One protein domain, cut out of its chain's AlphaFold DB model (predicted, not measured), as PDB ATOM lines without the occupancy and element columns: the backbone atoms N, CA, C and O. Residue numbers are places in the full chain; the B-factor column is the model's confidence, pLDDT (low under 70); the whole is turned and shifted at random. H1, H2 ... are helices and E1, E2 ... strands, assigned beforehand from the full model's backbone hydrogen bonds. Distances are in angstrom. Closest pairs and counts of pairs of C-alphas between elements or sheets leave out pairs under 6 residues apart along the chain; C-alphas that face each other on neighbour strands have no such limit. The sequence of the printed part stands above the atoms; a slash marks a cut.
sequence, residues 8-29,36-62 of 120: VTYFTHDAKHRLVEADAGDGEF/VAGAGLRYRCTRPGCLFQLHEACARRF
ATOM      1  N   VAL A   8      28.638 -43.400   4.017       68.06
ATOM      2  CA  VAL A   8      27.668 -43.373   2.918       68.06
ATOM      3  C   VAL A   8      28.202 -42.460   1.815       68.06
ATOM      4  O   VAL A   8      28.852 -41.451   2.088       68.06
ATOM      5  N   THR A   9      27.964 -42.833   0.559       64.00
ATOM      6  CA  THR A   9      28.173 -41.965  -0.606       64.00
ATOM      7  C   THR A   9      26.821 -41.422  -1.056       64.00
ATOM      8  O   THR A   9      25.838 -42.163  -1.106       64.00
ATOM      9  N   TYR A  10      26.759 -40.127  -1.354       66.00
ATOM     10  CA  TYR A  10      25.529 -39.438  -1.736       66.00
ATOM     11  C   TYR A  10      25.626 -38.980  -3.192       66.00
ATOM     12  O   TYR A  10      26.659 -38.471  -3.601       66.00
ATOM     13  N   PHE A  11      24.579 -39.202  -3.985       64.12
ATOM     14  CA  PHE A  11      24.608 -39.069  -5.452       64.12
ATOM     15  C   PHE A  11      24.680 -37.610  -5.953       64.12
ATOM     16  O   PHE A  11      25.222 -37.382  -7.029       64.12
ATOM     17  N   THR A  12      24.157 -36.629  -5.207       61.19
ATOM     18  CA  THR A  12      24.332 -35.183  -5.486       61.19
ATOM     19  C   THR A  12      25.544 -34.586  -4.783       61.19
ATOM     20  O   THR A  12      25.731 -33.372  -4.780       61.19
ATOM     21  N   HIS A  13      26.385 -35.432  -4.194       70.88
ATOM     22  CA  HIS A  13      27.673 -35.039  -3.659       70.88
ATOM     23  C   HIS A  13      28.789 -35.754  -4.424       70.88
ATOM     24  O   HIS A  13      28.560 -36.789  -5.049       70.88
ATOM     25  N   ASP A  14      29.997 -35.195  -4.417       69.69
ATOM     26  CA  ASP A  14      31.109 -35.759  -5.181       69.69
ATOM     27  C   ASP A  14      31.364 -37.228  -4.779       69.69
ATOM     28  O   ASP A  14      31.411 -37.572  -3.599       69.69
ATOM     29  N   ALA A  15      31.529 -38.124  -5.754       66.00
ATOM     30  CA  ALA A  15      31.678 -39.554  -5.477       66.00
ATOM     31  C   ALA A  15      32.963 -39.887  -4.692       66.00
ATOM     32  O   ALA A  15      33.029 -40.919  -4.021       66.00
ATOM     33  N   LYS A  16      33.982 -39.016  -4.753       69.75
ATOM     34  CA  LYS A  16      35.224 -39.125  -3.971       69.75
ATOM     35  C   LYS A  16      35.046 -38.579  -2.554       69.75
ATOM     36  O   LYS A  16      35.895 -38.797  -1.689       69.75
ATOM     37  N   HIS A  17      33.962 -37.852  -2.306       80.00
ATOM     38  CA  HIS A  17      33.627 -37.290  -1.014       80.00
ATOM     39  C   HIS A  17      32.794 -38.289  -0.214       80.00
ATOM     40  O   HIS A  17      31.602 -38.500  -0.441       80.00
ATOM     41  N   ARG A  18      33.447 -38.927   0.757       79.94
ATOM     42  CA  ARG A  18      32.795 -39.883   1.647       79.94
ATOM     43  C   ARG A  18      32.140 -39.153   2.812       79.94
ATOM     44  O   ARG A  18      32.804 -38.384   3.508       79.94
ATOM     45  N   LEU A  19      30.863 -39.433   3.056       84.56
ATOM     46  CA  LEU A  19      30.201 -38.988   4.271       84.56
ATOM     47  C   LEU A  19      30.403 -40.033   5.359       84.56
ATOM     48  O   LEU A  19      30.294 -41.235   5.106       84.56
ATOM     49  N   VAL A  20      30.681 -39.573   6.569       86.81
ATOM     50  CA  VAL A  20      30.764 -40.412   7.763       86.81
ATOM     51  C   VAL A  20      29.773 -39.924   8.796       86.81
ATOM     52  O   VAL A  20      29.476 -38.731   8.864       86.81
ATOM     53  N   GLU A  21      29.288 -40.859   9.603       87.69
ATOM     54  CA  GLU A  21      28.557 -40.525  10.819       87.69
ATOM     55  C   GLU A  21      29.441 -39.647  11.709       87.69
ATOM     56  O   GLU A  21      30.565 -40.017  12.072       87.69
ATOM     57  N   ALA A  22      28.928 -38.462  12.004       84.19
ATOM     58  CA  ALA A  22      29.458 -37.540  12.980       84.19
ATOM     59  C   ALA A  22      28.423 -37.433  14.097       84.19
ATOM     60  O   ALA A  22      27.235 -37.203  13.840       84.19
ATOM     61  N   ASP A  23      28.886 -37.631  15.329       74.44
ATOM     62  CA  ASP A  23      28.046 -37.456  16.502       74.44
ATOM     63  C   ASP A  23      27.495 -36.031  16.542       74.44
ATOM     64  O   ASP A  23      28.095 -35.077  16.030       74.44
ATOM     65  N   ALA A  24      26.306 -35.920  17.122       64.06
ATOM     66  CA  ALA A  24      25.660 -34.657  17.383       64.06
ATOM     67  C   ALA A  24      26.565 -33.808  18.281       64.06
ATOM     68  O   ALA A  24      26.540 -33.957  19.496       64.06
ATOM     69  N   GLY A  25      27.367 -32.912  17.709       63.81
ATOM     70  CA  GLY A  25      27.766 -31.743  18.484       63.81
ATOM     71  C   GLY A  25      26.502 -30.985  18.898       63.81
ATOM     72  O   GLY A  25      25.488 -31.075  18.196       63.81
ATOM     73  N   ASP A  26      26.568 -30.203  19.973       60.97
ATOM     74  CA  ASP A  26      25.459 -29.392  20.514       60.97
ATOM     75  C   ASP A  26      24.928 -28.296  19.558       60.97
ATOM     76  O   ASP A  26      24.203 -27.394  19.962       60.97
ATOM     77  N   GLY A  27      25.300 -28.335  18.275       74.25
ATOM     78  CA  GLY A  27      24.925 -27.354  17.265       74.25
ATOM     79  C   GLY A  27      23.877 -27.875  16.289       74.25
ATOM     80  O   GLY A  27      24.047 -28.942  15.690       74.25
ATOM     81  N   GLU A  28      22.842 -27.072  16.068       83.50
ATOM     82  CA  GLU A  28      21.939 -27.202  14.927       83.50
ATOM     83  C   GLU A  28      22.720 -27.142  13.601       83.50
ATOM     84  O   GLU A  28      23.758 -26.485  13.487       83.50
ATOM     85  N   PHE A  29      22.251 -27.875  12.596       87.62
ATOM     86  CA  PHE A  29      22.808 -27.839  11.250       87.62
ATOM     87  C   PHE A  29      21.708 -27.895  10.203       87.62
ATOM     88  O   PHE A  29      20.668 -28.519  10.393       87.62
ATOM     89  N   VAL A  36      16.531 -28.422   5.328       85.56
ATOM     90  CA  VAL A  36      15.848 -28.254   6.618       85.56
ATOM     91  C   VAL A  36      16.876 -28.303   7.741       85.56
ATOM     92  O   VAL A  36      17.795 -29.131   7.717       85.56
ATOM     93  N   ALA A  37      16.720 -27.412   8.719       87.38
ATOM     94  CA  ALA A  37      17.500 -27.434   9.949       87.38
ATOM     95  C   ALA A  37      17.202 -28.706  10.754       87.38
ATOM     96  O   ALA A  37      16.086 -29.222  10.769       87.38
ATOM     97  N   GLY A  38      18.208 -29.250  11.417       85.25
ATOM     98  CA  GLY A  38      18.014 -30.301  12.394       85.25
ATOM     99  C   GLY A  38      19.149 -30.358  13.392       85.25
ATOM    100  O   GLY A  38      20.213 -29.768  13.218       85.25
ATOM    101  N   ALA A  39      18.908 -31.115  14.447       83.94
ATOM    102  CA  ALA A  39      19.869 -31.380  15.497       83.94
ATOM    103  C   ALA A  39      20.086 -32.891  15.610       83.94
ATOM    104  O   ALA A  39      19.296 -33.691  15.102       83.94
ATOM    105  N   GLY A  40      21.165 -33.289  16.275       85.38
ATOM    106  CA  GLY A  40      21.448 -34.702  16.488       85.38
ATOM    107  C   GLY A  40      22.443 -35.300  15.488       85.38
ATOM    108  O   GLY A  40      23.353 -34.628  14.985       85.38
ATOM    109  N   LEU A  41      22.290 -36.610  15.272       85.56
ATOM    110  CA  LEU A  41      23.191 -37.428  14.467       85.56
ATOM    111  C   LEU A  41      23.147 -36.995  13.004       85.56
ATOM    112  O   LEU A  41      22.083 -36.881  12.385       85.56
ATOM    113  N   ARG A  42      24.333 -36.778  12.440       87.81
ATOM    114  CA  ARG A  42      24.481 -36.258  11.087       87.81
ATOM    115  C   ARG A  42      25.559 -37.000  10.326       87.81
ATOM    116  O   ARG A  42      26.489 -37.561  10.895       87.81
ATOM    117  N   TYR A  43      25.445 -36.979   9.013       87.62
ATOM    118  CA  TYR A  43      26.470 -37.466   8.109       87.62
ATOM    119  C   TYR A  43      27.224 -36.271   7.561       87.62
ATOM    120  O   TYR A  43      26.635 -35.468   6.846       87.62
ATOM    121  N   ARG A  44      28.512 -36.155   7.878       87.00
ATOM    122  CA  ARG A  44      29.362 -35.066   7.388       87.00
ATOM    123  C   ARG A  44      30.393 -35.597   6.408       87.00
ATOM    124  O   ARG A  44      30.959 -36.674   6.602       87.00
ATOM    125  N   CYS A  45      30.653 -34.831   5.357       87.25
ATOM    126  CA  CYS A  45      31.743 -35.119   4.440       87.25
ATOM    127  C   CYS A  45      33.102 -35.059   5.158       87.25
ATOM    128  O   CYS A  45      33.409 -34.094   5.854       87.25
ATOM    129  N   THR A  46      33.946 -36.074   4.965       83.12
ATOM    130  CA  THR A  46      35.291 -36.119   5.570       83.12
ATOM    131  C   THR A  46      36.306 -35.231   4.861       83.12
ATOM    132  O   THR A  46      37.468 -35.190   5.259       83.12
ATOM    133  N   ARG A  47      35.927 -34.593   3.751       82.88
ATOM    134  CA  ARG A  47      36.862 -33.808   2.949       82.88
ATOM    135  C   ARG A  47      37.058 -32.429   3.579       82.88
ATOM    136  O   ARG A  47      36.072 -31.746   3.850       82.88
ATOM    137  N   PRO A  48      38.312 -31.999   3.794       79.00
ATOM    138  CA  PRO A  48      38.592 -30.669   4.318       79.00
ATOM    139  C   PRO A  48      38.083 -29.605   3.339       79.00
ATOM    140  O   PRO A  48      38.206 -29.764   2.126       79.00
ATOM    141  N   GLY A  49      37.461 -28.553   3.872       80.75
ATOM    142  CA  GLY A  49      36.800 -27.509   3.078       80.75
ATOM    143  C   GLY A  49      35.412 -27.889   2.548       80.75
ATOM    144  O   GLY A  49      34.711 -27.029   2.026       80.75
ATOM    145  N   CYS A  50      34.975 -29.139   2.713       83.19
ATOM    146  CA  CYS A  50      33.625 -29.555   2.362       83.19
ATOM    147  C   CYS A  50      32.718 -29.527   3.598       83.19
ATOM    148  O   CYS A  50      32.917 -30.284   4.550       83.19
ATOM    149  N   LEU A  51      31.708 -28.658   3.581       81.88
ATOM    150  CA  LEU A  51      30.764 -28.487   4.693       81.88
ATOM    151  C   LEU A  51      29.471 -29.293   4.528       81.88
ATOM    152  O   LEU A  51      28.535 -29.096   5.294       81.88
ATOM    153  N   PHE A  52      29.458 -30.227   3.575       84.44
ATOM    154  CA  PHE A  52      28.280 -31.012   3.241       84.44
ATOM    155  C   PHE A  52      27.856 -31.917   4.404       84.44
ATOM    156  O   PHE A  52      28.643 -32.754   4.876       84.44
ATOM    157  N   GLN A  53      26.620 -31.739   4.858       86.69
ATOM    158  CA  GLN A  53      26.013 -32.394   6.003       86.69
ATOM    159  C   GLN A  53      24.594 -32.867   5.676       86.69
ATOM    160  O   GLN A  53      23.796 -32.158   5.072       86.69
ATOM    161  N   LEU A  54      24.253 -34.076   6.115       86.31
ATOM    162  CA  LEU A  54      22.922 -34.657   5.952       86.31
ATOM    163  C   LEU A  54      22.381 -35.165   7.282       86.31
ATOM    164  O   LEU A  54      23.136 -35.678   8.108       86.31
ATOM    165  N   HIS A  55      21.061 -35.114   7.461       89.81
ATOM    166  CA  HIS A  55      20.411 -35.895   8.515       89.81
ATOM    167  C   HIS A  55      20.665 -37.388   8.299       89.81
ATOM    168  O   HIS A  55      20.772 -37.845   7.158       89.81
ATOM    169  N   GLU A  56      20.666 -38.173   9.378       85.81
ATOM    170  CA  GLU A  56      20.702 -39.638   9.278       85.81
ATOM    171  C   GLU A  56      19.605 -40.174   8.351       85.81
ATOM    172  O   GLU A  56      19.866 -40.993   7.465       85.81
ATOM    173  N   ALA A  57      18.379 -39.674   8.522       83.81
ATOM    174  CA  ALA A  57      17.248 -40.062   7.695       83.81
ATOM    175  C   ALA A  57      17.487 -39.717   6.219       83.81
ATOM    176  O   ALA A  57      17.226 -40.548   5.355       83.81
ATOM    177  N   CYS A  58      18.040 -38.539   5.916       81.56
ATOM    178  CA  CYS A  58      18.359 -38.130   4.547       81.56
ATOM    179  C   CYS A  58      19.471 -38.985   3.933       81.56
ATOM    180  O   CYS A  58      19.360 -39.382   2.777       81.56
ATOM    181  N   ALA A  59      20.496 -39.342   4.709       80.38
ATOM    182  CA  ALA A  59      21.570 -40.222   4.255       80.38
ATOM    183  C   ALA A  59      21.089 -41.664   4.001       80.38
ATOM    184  O   ALA A  59      21.585 -42.325   3.089       80.38
ATOM    185  N   ARG A  60      20.117 -42.161   4.780       77.25
ATOM    186  CA  ARG A  60      19.544 -43.513   4.620       77.25
ATOM    187  C   ARG A  60      18.459 -43.597   3.550       77.25
ATOM    188  O   ARG A  60      18.355 -44.616   2.872       77.25
ATOM    189  N   ARG A  61      17.617 -42.569   3.444       70.19
ATOM    190  CA  ARG A  61      16.399 -42.576   2.620       70.19
ATOM    191  C   ARG A  61      16.664 -42.222   1.163       70.19
ATOM    192  O   ARG A  61      15.837 -42.548   0.316       70.19
ATOM    193  N   PHE A  62      17.790 -41.582   0.850       64.75
ATOM    194  CA  PHE A  62      18.086 -41.244  -0.536       64.75
ATOM    195  C   PHE A  62      18.567 -42.463  -1.324       64.75
ATOM    196  O   PHE A  62      19.573 -43.084  -0.964       64.75
TER     197      PHE A  62
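AT A GLANCE: This is residues 8 to 29 and 36 to 62 of the 120 residues of the protein "C1_2 domain-containing protein" of Oryza brachyantha (UniProt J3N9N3). Little regular structure is here: a small antiparallel sheet, E1 - E2 - E3, with a short helix, H1, standing up from it, and loops before and after E1 reaching farthest out. The printed part has 49 residues, 17 in named elements: three strands, then one helix, class mixed. It is compact, radius of gyration of the C-alphas 10.2 A, spanning 28 by 25 by 16 A.

HOW THE PARTS SIT: Start at inner strand E2, residues 42 to 45. Edge strand E1, residues 19 to 22, is its antiparallel neighbour at 136 degrees; N 20 and O 44, 2.9 A apart, are within hydrogen-bond range. Edge strand E3, residues 53 to 55, forms an antiparallel hairpin with E2 at 155 degrees; N 43 and O 54, 2.8 A apart, are within range. H1, residues 56 to 61, is on the sheet, over E3, height 7.7 A; every O i to N i+4 pair is within range. The closest C-alphas of E2 and H1, Arg 42 and Glu 56, are 5.4 A apart.

IN THESE COORDINATES: Find C-alpha 19 at (30.201, -38.988, 4.271); E1 runs 8.9 A. E2 runs 9.9 A, E3 7.1 A, and H1 8.5 A to C-alpha 61 at (16.399, -42.576, 2.620).

THE WHOLE: The farthest C-alphas, Ala 15 and Asp 26, are 28.6 A apart. Between E1 and E2, residues 30 to 35 are not printed; C-alphas 29 and 36 are 8.4 A apart. No link printed whole is long. Look for pLDDT under 70 at residues 8 to 12, 14 to 16, 24 to 26 and 62.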